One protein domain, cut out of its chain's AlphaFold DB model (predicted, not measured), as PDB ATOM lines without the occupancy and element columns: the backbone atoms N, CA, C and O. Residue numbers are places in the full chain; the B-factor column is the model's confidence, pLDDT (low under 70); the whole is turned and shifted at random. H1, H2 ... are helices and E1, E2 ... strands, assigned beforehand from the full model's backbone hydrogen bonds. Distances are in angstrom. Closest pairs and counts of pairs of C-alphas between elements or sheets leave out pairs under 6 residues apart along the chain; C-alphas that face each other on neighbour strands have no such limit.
ATOM      1  N   GLU A   8     -45.428  25.524-120.485       94.19
ATOM      2  CA  GLU A   8     -44.049  25.956-120.699       94.19
ATOM      3  C   GLU A   8     -43.991  27.343-121.343       94.19
ATOM      4  O   GLU A   8     -43.173  28.166-120.942       94.19
ATOM      5  N   GLU A   9     -44.891  27.637-122.282       91.12
ATOM      6  CA  GLU A   9     -44.996  28.959-122.903       91.12
ATOM      7  C   GLU A   9     -45.430  30.036-121.902       91.12
ATOM      8  O   GLU A   9     -44.860  31.127-121.899       91.12
ATOM      9  N   ILE A  10     -46.387  29.735-121.015       91.62
ATOM     10  CA  ILE A  10     -46.818  30.672-119.964       91.62
ATOM     11  C   ILE A  10     -45.668  30.950-118.990       91.62
ATOM     12  O   ILE A  10     -45.374  32.109-118.703       91.62
ATOM     13  N   ILE A  11     -44.979  29.913-118.505       91.44
ATOM     14  CA  ILE A  11     -43.839  30.084-117.589       91.44
ATOM     15  C   ILE A  11     -42.693  30.829-118.272       91.44
ATOM     16  O   ILE A  11     -42.086  31.709-117.660       91.44
ATOM     17  N   SER A  12     -42.423  30.527-119.543       89.62
ATOM     18  CA  SER A  12     -41.422  31.245-120.328       89.62
ATOM     19  C   SER A  12     -41.782  32.720-120.482       89.62
ATOM     20  O   SER A  12     -40.887  33.553-120.398       89.62
ATOM     21  N   TYR A  13     -43.060  33.056-120.686       88.75
ATOM     22  CA  TYR A  13     -43.517  34.443-120.738       88.75
ATOM     23  C   TYR A  13     -43.288  35.143-119.394       88.75
ATOM     24  O   TYR A  13     -42.653  36.191-119.364       88.75
ATOM     25  N   LEU A  14     -43.749  34.552-118.285       87.44
ATOM     26  CA  LEU A  14     -43.625  35.136-116.940       87.44
ATOM     27  C   LEU A  14     -42.168  35.294-116.476       87.44
ATOM     28  O   LEU A  14     -41.884  36.107-115.606       87.44
ATOM     29  N   SER A  15     -41.261  34.499-117.041       84.75
ATOM     30  CA  SER A  15     -39.831  34.524-116.714       84.75
ATOM     31  C   SER A  15     -39.008  35.371-117.689       84.75
ATOM     32  O   SER A  15     -37.807  35.547-117.480       84.75
ATOM     33  N   SER A  16     -39.608  35.839-118.788       82.06
ATOM     34  CA  SER A  16     -38.903  36.647-119.782       82.06
ATOM     35  C   SER A  16     -38.802  38.103-119.340       82.06
ATOM     36  O   SER A  16     -39.586  38.584-118.531       82.06
ATOM     37  N   THR A  17     -37.808  38.812-119.865       74.06
ATOM     38  CA  THR A  17     -37.598  40.235-119.592       74.06
ATOM     39  C   THR A  17     -37.742  41.041-120.879       74.06
ATOM     40  O   THR A  17     -37.566  40.515-121.980       74.06
ATOM     41  N   GLY A  18     -38.067  42.330-120.759       73.94
ATOM     42  CA  GLY A  18     -38.130  43.248-121.903       73.94
ATOM     43  C   GLY A  18     -39.401  43.159-122.755       73.94
ATOM     44  O   GLY A  18     -39.417  43.692-123.862       73.94
ATOM     45  N   GLN A  19     -40.458  42.511-122.257       80.88
ATOM     46  CA  GLN A  19     -41.807  42.586-122.841       80.88
ATOM     47  C   GLN A  19     -42.353  44.024-122.776       80.88
ATOM     48  O   GLN A  19     -42.977  44.523-123.714       80.88
ATOM     49  N   GLU A  20     -42.017  44.719-121.690       82.56
ATOM     50  CA  GLU A  20     -42.288  46.125-121.438       82.56
ATOM     51  C   GLU A  20     -40.994  46.847-121.074       82.56
ATOM     52  O   GLU A  20     -40.012  46.238-120.640       82.56
ATOM     53  N   GLN A  21     -41.007  48.172-121.209       84.50
ATOM     54  CA  GLN A  21     -39.935  48.990-120.656       84.50
ATOM     55  C   GLN A  21     -39.929  48.936-119.122       84.50
ATOM     56  O   GLN A  21     -38.857  48.942-118.515       84.50
ATOM     57  N   TYR A  22     -41.114  48.829-118.522       82.31
ATOM     58  CA  TYR A  22     -41.312  48.550-117.109       82.31
ATOM     59  C   TYR A  22     -42.092  47.252-116.927       82.31
ATOM     60  O   TYR A  22     -43.290  47.187-117.188       82.31
ATOM     61  N   HIS A  23     -41.394  46.215-116.478       85.25
ATOM     62  CA  HIS A  23     -41.980  44.913-116.199       85.25
ATOM     63  C   HIS A  23     -41.740  44.563-114.733       85.25
ATOM     64  O   HIS A  23     -40.603  44.305-114.331       85.25
ATOM     65  N   PHE A  24     -42.801  44.579-113.936       84.00
ATOM     66  CA  PHE A  24     -42.754  44.305-112.507       84.00
ATOM     67  C   PHE A  24     -43.461  42.994-112.203       84.00
ATOM     68  O   PHE A  24     -44.604  42.800-112.617       84.00
ATOM     69  N   LEU A  25     -42.792  42.124-111.442       85.38
ATOM     70  CA  LEU A  25     -43.488  41.091-110.686       85.38
ATOM     71  C   LEU A  25     -44.172  41.729-109.479       85.38
ATOM     72  O   LEU A  25     -43.671  42.712-108.933       85.38
ATOM     73  N   ILE A  26     -45.312  41.170-109.074       86.44
ATOM     74  CA  ILE A  26     -46.060  41.706-107.939       86.44
ATOM     75  C   ILE A  26     -45.229  41.597-106.655       86.44
ATOM     76  O   ILE A  26     -44.768  40.515-106.294       86.44
ATOM     77  N   ASP A  27     -45.064  42.720-105.962       89.81
ATOM     78  CA  ASP A  27     -44.392  42.788-104.667       89.81
ATOM     79  C   ASP A  27     -45.437  42.952-103.556       89.81
ATOM     80  O   ASP A  27     -46.055  44.011-103.410       89.81
ATOM     81  N   LEU A  28     -45.673  41.882-102.794       91.69
ATOM     82  CA  LEU A  28     -46.640  41.875-101.692       91.69
ATOM     83  C   LEU A  28     -46.092  42.510-100.404       91.69
ATOM     84  O   LEU A  28     -46.888  42.828 -99.521       91.69
ATOM     85  N   GLU A  29     -44.777  42.718-100.319       89.88
ATOM     86  CA  GLU A  29     -44.060  43.195 -99.127       89.88
ATOM     87  C   GLU A  29     -43.359  44.540 -99.388       89.88
ATOM     88  O   GLU A  29     -42.360  44.885 -98.754       89.88
ATOM     89  N   HIS A  30     -43.890  45.319-100.331       88.56
ATOM     90  CA  HIS A  30     -43.309  46.594-100.724       88.56
ATOM     91  C   HIS A  30     -43.276  47.579 -99.533       88.56
ATOM     92  O   HIS A  30     -44.327  47.902 -98.978       88.56
ATOM     93  N   PRO A  31     -42.115  48.158 -99.168       87.75
ATOM     94  CA  PRO A  31     -41.944  48.897 -97.907       87.75
ATOM     95  C   PRO A  31     -42.754  50.198 -97.806       87.75
ATOM     96  O   PRO A  31     -42.940  50.724 -96.714       87.75
ATOM     97  N   TYR A  32     -43.232  50.726 -98.934       89.56
ATOM     98  CA  TYR A  32     -44.103  51.909 -98.984       89.56
ATOM     99  C   TYR A  32     -45.563  51.580 -99.312       89.56
ATOM    100  O   TYR A  32     -46.322  52.462 -99.713       89.56
ATOM    101  N   PHE A  33     -45.944  50.304 -99.227       94.38
ATOM    102  CA  PHE A  33     -47.297  49.862 -99.520       94.38
ATOM    103  C   PHE A  33     -47.719  48.746 -98.566       94.38
ATOM    104  O   PHE A  33     -47.320  47.592 -98.715       94.38
ATOM    105  N   PHE A  34     -48.595  49.078 -97.628       94.62
ATOM    106  CA  PHE A  34     -49.160  48.101 -96.714       94.62
ATOM    107  C   PHE A  34     -50.305  47.347 -97.384       94.62
ATOM    108  O   PHE A  34     -51.379  47.902 -97.636       94.62
ATOM    109  N   THR A  35     -50.060  46.081 -97.720       94.62
ATOM    110  CA  THR A  35     -51.013  45.236 -98.445       94.62
ATOM    111  C   THR A  35     -52.238  44.925 -97.583       94.62
ATOM    112  O   THR A  35     -52.201  44.099 -96.673       94.62
ATOM    113  N   ALA A  36     -53.368  45.534 -97.938       94.56
ATOM    114  CA  ALA A  36     -54.672  45.252 -97.356       94.56
ATOM    115  C   ALA A  36     -55.317  44.000 -97.947       94.56
ATOM    116  O   ALA A  36     -56.085  43.345 -97.264       94.56
ATOM    117  N   GLY A  37     -55.013  43.631 -99.186       91.94
ATOM    118  CA  GLY A  37     -55.614  42.464 -99.820       91.94
ATOM    119  C   GLY A  37     -54.999  42.196-101.178       91.94
ATOM    120  O   GLY A  37     -54.467  43.102-101.820       91.94
ATOM    121  N   SER A  38     -55.053  40.945-101.625       92.69
ATOM    122  CA  SER A  38     -54.578  40.587-102.954       92.69
ATOM    123  C   SER A  38     -55.443  39.522-103.607       92.69
ATOM    124  O   SER A  38     -56.102  38.710-102.949       92.69
ATOM    125  N   ARG A  39     -55.466  39.542-104.938       91.31
ATOM    126  CA  ARG A  39     -56.239  38.601-105.741       91.31
ATOM    127  C   ARG A  39     -55.531  38.283-107.044       91.31
ATOM    128  O   ARG A  39     -54.918  39.135-107.671       91.31
ATOM    129  N   LEU A  40     -55.712  37.042-107.478       92.56
ATOM    130  CA  LEU A  40     -55.362  36.587-108.810       92.56
ATOM    131  C   LEU A  40     -56.630  36.326-109.621       92.56
ATOM    132  O   LEU A  40     -57.527  35.611-109.165       92.56
ATOM    133  N   THR A  41     -56.701  36.876-110.829       93.50
ATOM    134  CA  THR A  41     -57.755  36.552-111.794       93.50
ATOM    135  C   THR A  41     -57.132  36.035-113.082       93.50
ATOM    136  O   THR A  41     -56.230  36.654-113.640       93.50
ATOM    137  N   LEU A  42     -57.625  34.885-113.544       93.50
ATOM    138  CA  LEU A  42     -57.159  34.208-114.749       93.50
ATOM    139  C   LEU A  42     -58.233  34.301-115.830       93.50
ATOM    140  O   LEU A  42     -59.403  34.005-115.579       93.50
ATOM    141  N   PHE A  43     -57.819  34.666-117.035       92.69
ATOM    142  CA  PHE A  43     -58.654  34.720-118.225       92.69
ATOM    143  C   PHE A  43     -58.021  33.851-119.302       92.69
ATOM    144  O   PHE A  43     -56.809  33.902-119.505       92.69
ATOM    145  N   ALA A  44     -58.832  33.069-120.007       93.94
ATOM    146  CA  ALA A  44     -58.348  32.260-121.112       93.94
ATOM    147  C   ALA A  44     -59.452  31.958-122.127       93.94
ATOM    148  O   ALA A  44     -60.615  31.761-121.766       93.94
ATOM    149  N   ASP A  45     -59.056  31.859-123.390       93.31
ATOM    150  CA  ASP A  45     -59.773  31.128-124.430       93.31
ATOM    151  C   ASP A  45     -58.810  30.171-125.156       93.31
ATOM    152  O   ASP A  45     -57.798  29.768-124.589       93.31
ATOM    153  N   ASN A  46     -59.127  29.737-126.380       94.00
ATOM    154  CA  ASN A  46     -58.272  28.788-127.097       94.00
ATOM    155  C   ASN A  46     -56.916  29.376-127.505       94.00
ATOM    156  O   ASN A  46     -55.967  28.617-127.647       94.00
ATOM    157  N   ASP A  47     -56.833  30.682-127.738       93.69
ATOM    158  CA  ASP A  47     -55.664  31.338-128.335       93.69
ATOM    159  C   ASP A  47     -55.055  32.397-127.412       93.69
ATOM    160  O   ASP A  47     -53.905  32.802-127.589       93.69
ATOM    161  N   ARG A  48     -55.822  32.855-126.425       93.31
ATOM    162  CA  ARG A  48     -55.484  33.992-125.579       93.31
ATOM    163  C   ARG A  48     -55.506  33.600-124.117       93.31
ATOM    164  O   ARG A  48     -56.391  32.866-123.682       93.31
ATOM    165  N   TRP A  49     -54.582  34.162-123.355       94.00
ATOM    166  CA  TRP A  49     -54.585  34.083-121.906       94.00
ATOM    167  C   TRP A  49     -54.133  35.409-121.304       94.00
ATOM    168  O   TRP A  49     -53.315  36.133-121.878       94.00
ATOM    169  N   ALA A  50     -54.678  35.712-120.133       92.88
ATOM    170  CA  ALA A  50     -54.281  36.845-119.325       92.88
ATOM    171  C   ALA A  50     -54.363  36.499-117.838       92.88
ATOM    172  O   ALA A  50     -55.240  35.761-117.388       92.88
ATOM    173  N   ILE A  51     -53.450  37.073-117.075       92.38
ATOM    174  CA  ILE A  51     -53.365  37.006-115.630       92.38
ATOM    175  C   ILE A  51     -53.372  38.443-115.129       92.38
ATOM    176  O   ILE A  51     -52.571  39.264-115.575       92.38
ATOM    177  N   VAL A  52     -54.284  38.733-114.208       92.50
ATOM    178  CA  VAL A  52     -54.346  40.015-113.510       92.50
ATOM    179  C   VAL A  52     -54.115  39.750-112.035       92.50
ATOM    180  O   VAL A  52     -54.915  39.064-111.390       92.50
ATOM    181  N   PHE A  53     -53.012  40.280-111.523       92.75
ATOM    182  CA  PHE A  53     -52.765  40.382-110.094       92.75
ATOM    183  C   PHE A  53     -53.292  41.722-109.604       92.75
ATOM    184  O   PHE A  53     -53.016  42.757-110.200       92.75
ATOM    185  N   GLU A  54     -54.053  41.680-108.523       92.56
ATOM    186  CA  GLU A  54     -54.602  42.836-107.831       92.56
ATOM    187  C   GLU A  54     -53.972  42.886-106.438       92.56
ATOM    188  O   GLU A  54     -53.970  41.873-105.735       92.56
ATOM    189  N   LYS A  55     -53.462  44.050-106.032       93.81
ATOM    190  CA  LYS A  55     -52.966  44.323-104.680       93.81
ATOM    191  C   LYS A  55     -53.562  45.637-104.193       93.81
ATOM    192  O   LYS A  55     -53.230  46.702-104.703       93.81
ATOM    193  N   ALA A  56     -54.478  45.557-103.241       94.38
ATOM    194  CA  ALA A  56     -55.070  46.713-102.585       94.38
ATOM    195  C   ALA A  56     -54.329  47.006-101.281       94.38
ATOM    196  O   ALA A  56     -53.838  46.085-100.625       94.38
ATOM    197  N   GLY A  57     -54.262  48.271-100.882       95.25
ATOM    198  CA  GLY A  57     -53.584  48.646 -99.649       95.25
ATOM    199  C   GLY A  57     -53.418  50.134 -99.449       95.25
ATOM    200  O   GLY A  57     -54.013  50.947-100.160       95.25
ATOM    201  N   PHE A  58     -52.619  50.469 -98.446       96.19
ATOM    202  CA  PHE A  58     -52.280  51.837 -98.100       96.19
ATOM    203  C   PHE A  58     -50.886  52.183 -98.631       96.19
ATOM    204  O   PHE A  58     -49.904  51.531 -98.281       96.19
ATOM    205  N   SER A  59     -50.805  53.199 -99.490       95.25
ATOM    206  CA  SER A  59     -49.544  53.752 -99.984       95.25
ATOM    207  C   SER A  59     -49.079  54.853 -99.039       95.25
ATOM    208  O   SER A  59     -49.674  55.930 -99.032       95.25
ATOM    209  N   THR A  60     -48.008  54.617 -98.282       90.44
ATOM    210  CA  THR A  60     -47.461  55.626 -97.355       90.44
ATOM    211  C   THR A  60     -46.837  56.798 -98.106       90.44
ATOM    212  O   THR A  60     -47.002  57.952 -97.728       90.44
ATOM    213  N   GLY A  61     -46.171  56.527 -99.235       86.50
ATOM    214  CA  GLY A  61     -45.521  57.566-100.039       86.50
ATOM    215  C   GLY A  61     -46.500  58.559-100.672       86.50
ATOM    216  O   GLY A  61     -46.149  59.718-100.885       86.50
ATOM    217  N   SER A  62     -47.724  58.119-100.971       88.88
ATOM    218  CA  SER A  62     -48.791  58.971-101.521       88.88
ATOM    219  C   SER A  62     -49.873  59.321-100.498       88.88
ATOM    220  O   SER A  62     -50.783  60.076-100.834       88.88
ATOM    221  N   ALA A  63     -49.787  58.760 -99.287       93.31
ATOM    222  CA  ALA A  63     -50.795  58.822 -98.234       93.31
ATOM    223  C   ALA A  63     -52.223  58.625 -98.784       93.31
ATOM    224  O   ALA A  63     -53.098  59.468 -98.604       93.31
ATOM    225  N   CYS A  64     -52.438  57.520 -99.508       96.50
ATOM    226  CA  CYS A  64     -53.709  57.190-100.157       96.50
ATOM    227  C   CYS A  64     -54.011  55.684-100.097       96.50
ATOM    228  O   CYS A  64     -53.107  54.847-100.013       96.50
ATOM    229  N   GLY A  65     -55.294  55.321-100.165       96.19
ATOM    230  CA  GLY A  65     -55.699  53.936-100.399       96.19
ATOM    231  C   GLY A  65     -55.610  53.638-101.891       96.19
ATOM    232  O   GLY A  65     -56.193  54.366-102.694       96.19
ATOM    233  N   MET A  66     -54.903  52.585-102.289       94.88
ATOM    234  CA  MET A  66     -54.565  52.337-103.690       94.88
ATOM    235  C   MET A  66     -54.733  50.867-104.073       94.88
ATOM    236  O   MET A  66     -54.623  49.963-103.247       94.88
ATOM    237  N   LEU A  67     -55.015  50.645-105.353       92.81
ATOM    238  CA  LEU A  67     -55.010  49.355-106.024       92.81
ATOM    239  C   LEU A  67     -53.878  49.341-107.050       92.81
ATOM    240  O   LEU A  67     -53.877  50.143-107.982       92.81
ATOM    241  N   GLU A  68     -52.941  48.421-106.888       92.50
ATOM    242  CA  GLU A  68     -51.933  48.073-107.880       92.50
ATOM    243  C   GLU A  68     -52.423  46.868-108.689       92.50
ATOM    244  O   GLU A  68     -52.891  45.867-108.138       92.50
ATOM    245  N   LEU A  69     -52.345  46.984-110.009       91.94
ATOM    246  CA  LEU A  69     -52.709  45.951-110.967       91.94
ATOM    247  C   LEU A  69     -51.459  45.564-111.749       91.94
ATOM    248  O   LEU A  69     -50.824  46.449-112.314       91.94
ATOM    249  N   SER A  70     -51.139  44.274-111.823       91.19
ATOM    250  CA  SER A  70     -50.081  43.747-112.696       91.19
ATOM    251  C   SER A  70     -50.674  42.765-113.701       91.19
ATOM    252  O   SER A  70     -51.421  41.850-113.344       91.19
ATOM    253  N   TYR A  71     -50.331  42.961-114.964       91.19
ATOM    254  CA  TYR A  71     -50.913  42.310-116.124       91.19
ATOM    255  C   TYR A  71     -49.881  41.406-116.793       91.19
ATOM    256  O   TYR A  71     -48.766  41.830-117.073       91.19
ATOM    257  N   TYR A  72     -50.264  40.172-117.108       91.00
ATOM    258  CA  TYR A  72     -49.426  39.241-117.869       91.00
ATOM    259  C   TYR A  72     -50.287  38.514-118.883       91.00
ATOM    260  O   TYR A  72     -51.372  38.057-118.535       91.00
ATOM    261  N   GLY A  73     -49.838  38.369-120.123       91.25
ATOM    262  CA  GLY A  73     -50.608  37.606-121.097       91.25
ATOM    263  C   GLY A  73     -50.181  37.823-122.531       91.25
ATOM    264  O   GLY A  73     -49.643  38.864-122.893       91.25
ATOM    265  N   ASN A  74     -50.500  36.854-123.383       89.31
ATOM    266  CA  ASN A  74     -50.214  36.940-124.815       89.31
ATOM    267  C   ASN A  74     -51.207  37.832-125.587       89.31
ATOM    268  O   ASN A  74     -51.032  38.060-126.782       89.31
ATOM    269  N   CYS A  75     -52.269  38.304-124.927       86.44
ATOM    270  CA  CYS A  75     -53.324  39.111-125.537       86.44
ATOM    271  C   CYS A  75     -53.476  40.506-124.930       86.44
ATOM    272  O   CYS A  75     -54.342  41.266-125.369       86.44
ATOM    273  N   LEU A  76     -52.690  40.829-123.905       78.88
ATOM    274  CA  LEU A  76     -52.743  42.133-123.266       78.88
ATOM    275  C   LEU A  76     -51.951  43.134-124.104       78.88
ATOM    276  O   LEU A  76     -50.911  42.816-124.675       78.88
ATOM    277  N   ARG A  77     -52.497  44.343-124.224       68.06
ATOM    278  CA  ARG A  77     -51.776  45.483-124.783       68.06
ATOM    279  C   ARG A  77     -51.278  46.292-123.601       68.06
ATOM    280  O   ARG A  77     -52.088  46.698-122.773       68.06
ATOM    281  N   ASN A  78     -49.966  46.462-123.535       66.94
ATOM    282  CA  ASN A  78     -49.264  47.091-122.420       66.94
ATOM    283  C   ASN A  78     -49.894  48.444-122.084       66.94
ATOM    284  O   ASN A  78     -50.307  49.184-122.987       66.94
ATOM    285  N   THR A  79     -49.970  48.772-120.796       69.69
ATOM    286  CA  THR A  79     -50.418  50.097-120.377       69.69
ATOM    287  C   THR A  79     -49.354  51.100-120.804       69.69
ATOM    288  O   THR A  79     -48.151  50.866-120.683       69.69
ATOM    289  N   THR A  80     -49.788  52.201-121.407       77.50
ATOM    290  CA  THR A  80     -48.892  53.318-121.697       77.50
ATOM    291  C   THR A  80     -48.913  54.236-120.491       77.50
ATOM    292  O   THR A  80     -49.955  54.802-120.158       77.50
ATOM    293  N   GLU A  81     -47.768  54.356-119.834       78.31
ATOM    294  CA  GLU A  81     -47.551  55.324-118.767       78.31
ATOM    295  C   GLU A  81     -47.670  56.759-119.317       78.31
ATOM    296  O   GLU A  81     -47.465  56.981-120.518       78.31
ATOM    297  N   PRO A  82     -47.943  57.778-118.479       76.94
ATOM    298  CA  PRO A  82     -48.038  59.172-118.929       76.94
ATOM    299  C   PRO A  82     -46.796  59.691-119.673       76.94
ATOM    300  O   PRO A  82     -46.890  60.617-120.476       76.94
ATOM    301  N   ASN A  83     -45.631  59.092-119.424       80.75
ATOM    302  CA  ASN A  83     -44.368  59.413-120.089       80.75
ATOM    303  C   ASN A  83     -44.158  58.667-121.429       80.75
ATOM    304  O   ASN A  83     -43.091  58.776-122.030       80.75
ATOM    305  N   GLY A  84     -45.160  57.917-121.898       83.31
ATOM    306  CA  GLY A  84     -45.137  57.174-123.159       83.31
ATOM    307  C   GLY A  84     -44.453  55.807-123.092       83.31
ATOM    308  O   GLY A  84     -44.403  55.112-124.107       83.31
ATOM    309  N   GLN A  85     -43.928  55.410-121.931       86.50
ATOM    310  CA  GLN A  85     -43.270  54.116-121.747       86.50
ATOM    311  C   GLN A  85     -44.312  53.009-121.545       86.50
ATOM    312  O   GLN A  85     -45.410  53.250-121.041       86.50
ATOM    313  N   THR A  86     -43.986  51.786-121.965       88.69
ATOM    314  CA  THR A  86     -44.856  50.627-121.739       88.69
ATOM    315  C   THR A  86     -44.621  50.050-120.354       88.69
ATOM    316  O   THR A  86     -43.474  49.903-119.925       88.69
ATOM    317  N   SER A  87     -45.714  49.701-119.684       89.50
ATOM    318  CA  SER A  87     -45.723  49.070-118.373       89.50
ATOM    319  C   SER A  87     -46.661  47.865-118.368       89.50
ATOM    320  O   SER A  87     -47.637  47.809-119.125       89.50
ATOM    321  N   ASN A  88     -46.343  46.878-117.535       90.69
ATOM    322  CA  ASN A  88     -47.254  45.783-117.219       90.69
ATOM    323  C   ASN A  88     -48.092  46.099-115.970       90.69
ATOM    324  O   ASN A  88     -48.855  45.244-115.526       90.69
ATOM    325  N   SER A  89     -47.955  47.293-115.388       89.50
ATOM    326  CA  SER A  89     -48.661  47.692-114.178       89.50
ATOM    327  C   SER A  89     -49.579  48.897-114.381       89.50
ATOM    328  O   SER A  89     -49.495  49.646-115.359       89.50
ATOM    329  N   LYS A  90     -50.534  49.051-113.464       89.75
ATOM    330  CA  LYS A  90     -51.409  50.217-113.371       89.75
ATOM    331  C   LYS A  90     -51.802  50.452-111.925       89.75
ATOM    332  O   LYS A  90     -52.171  49.517-111.221       89.75
ATOM    333  N   TYR A  91     -51.818  51.715-111.532       89.50
ATOM    334  CA  TYR A  91     -52.294  52.133-110.224       89.50
ATOM    335  C   TYR A  91     -53.658  52.792-110.334       89.50
ATOM    336  O   TYR A  91     -53.952  53.518-111.289       89.50
ATOM    337  N   VAL A  92     -54.505  52.527-109.349       91.81
ATOM    338  CA  VAL A  92     -55.811  53.156-109.226       91.81
ATOM    339  C   VAL A  92     -56.031  53.590-107.789       91.81
ATOM    340  O   VAL A  92     -56.068  52.755-106.887       91.81
ATOM    341  N   THR A  93     -56.234  54.885-107.578       94.88
ATOM    342  CA  THR A  93     -56.606  55.409-106.265       94.88
ATOM    343  C   THR A  93     -58.001  54.910-105.879       94.88
ATOM    344  O   THR A  93     -58.960  54.988-106.657       94.88
ATOM    345  N   LEU A  94     -58.099  54.326-104.686       94.75
ATOM    346  CA  LEU A  94     -59.344  53.892-104.057       94.75
ATOM    347  C   LEU A  94     -59.833  54.918-103.036       94.75
ATOM    348  O   LEU A  94     -61.031  55.155-102.966       94.75
ATOM    349  N   ILE A  95     -58.927  55.513-102.266       96.88
ATOM    350  CA  ILE A  95     -59.212  56.549-101.269       96.88
ATOM    351  C   ILE A  95     -58.215  57.671-101.519       96.88
ATOM    352  O   ILE A  95     -57.011  57.410-101.504       96.88
ATOM    353  N   GLU A  96     -58.698  58.881-101.787       97.31
ATOM    354  CA  GLU A  96     -57.827  60.012-102.106       97.31
ATOM    355  C   GLU A  96     -57.083  60.514-100.866       97.31
ATOM    356  O   GLU A  96     -57.535  60.332 -99.734       97.31
TER     357      GLU A  96
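This is residues 8 to 96 of the 175 residues of an uncharacterized protein of Chitinophagaceae bacterium (UniProt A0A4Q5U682). What is the main shape? It is one long, twisted sheet of four antiparallel strands, E1 to E4, with the stretch of residues 16 to 32 passing over one face and the short helix H1 only grazing the sheet on that side. E1 bends near its start, and the long loop of residues 74 to 88 lies toward the E4 side of the sheet. What are the parts? The 89 printed residues include one named helix and four named strands, in the order H1 E1 E2 E3 E4, and the class is mostly strand; the sheet's order is E1 - E2 - E3 - E4. How large is it? It is compact, with a radius of gyration of the C-alphas of 13.8 A and spans of 41 by 28 by 19 A.

Where are the strands? E1 is residues 33 to 44, 30.0 A from first to last C-alpha, beginning at C-alpha 33 at (-47.297, 49.862, -99.520). E2 is residues 49 to 59, 29.9 A, and E3 is residues 64 to 73, 28.8 A. E4 is residues 89 to 95, 18.9 A, and ends at C-alpha 95 at (-59.212, 56.549, -101.269). Where is the helix? H1 is residues 8 to 15, 10.3 A long, with C-alpha 8 at (-44.049, 25.956, -120.699).

How do the strands pair? They form a meander, each strand the antiparallel neighbour of the one before, and each of E1 and E2, E2 and E3, E3 and E4 is a hairpin. E1 and E2 stand at 167 degrees, with N 39 and O 54 2.9 A apart; E2 and E3 at 164 degrees, with N 55 and O 68 2.8 A apart; E3 and E4 at 154 degrees, with N 67 and O 92 2.8 A apart, these N and O pairs within hydrogen-bond range. Which strands lie at the edges? E1 and E4 are the edge strands, and they are apart; E1 bends by 77 degrees at residue 36. Where does H1 come in? It only grazes the sheet, with its residues 10 to 14; the closest C-alphas of H1 and E3 are those of Leu 14 and Tyr 72, 7.2 A apart. In H1 every O i to N i+4 pair is within hydrogen-bond range.

How far does it reach? The two C-alphas farthest apart, those of Asn 46 and Ala 63, are 42.3 A apart. Which links are long? H1 to E1, with 17 residues between, and E3 to E4, with 15, are long, while E1 to E2 and E2 to E3 are tight; the printed part has no cut. Where is confidence low? The mean pLDDT of the printed part is 89.1, and residues 77 to 79 are under 70.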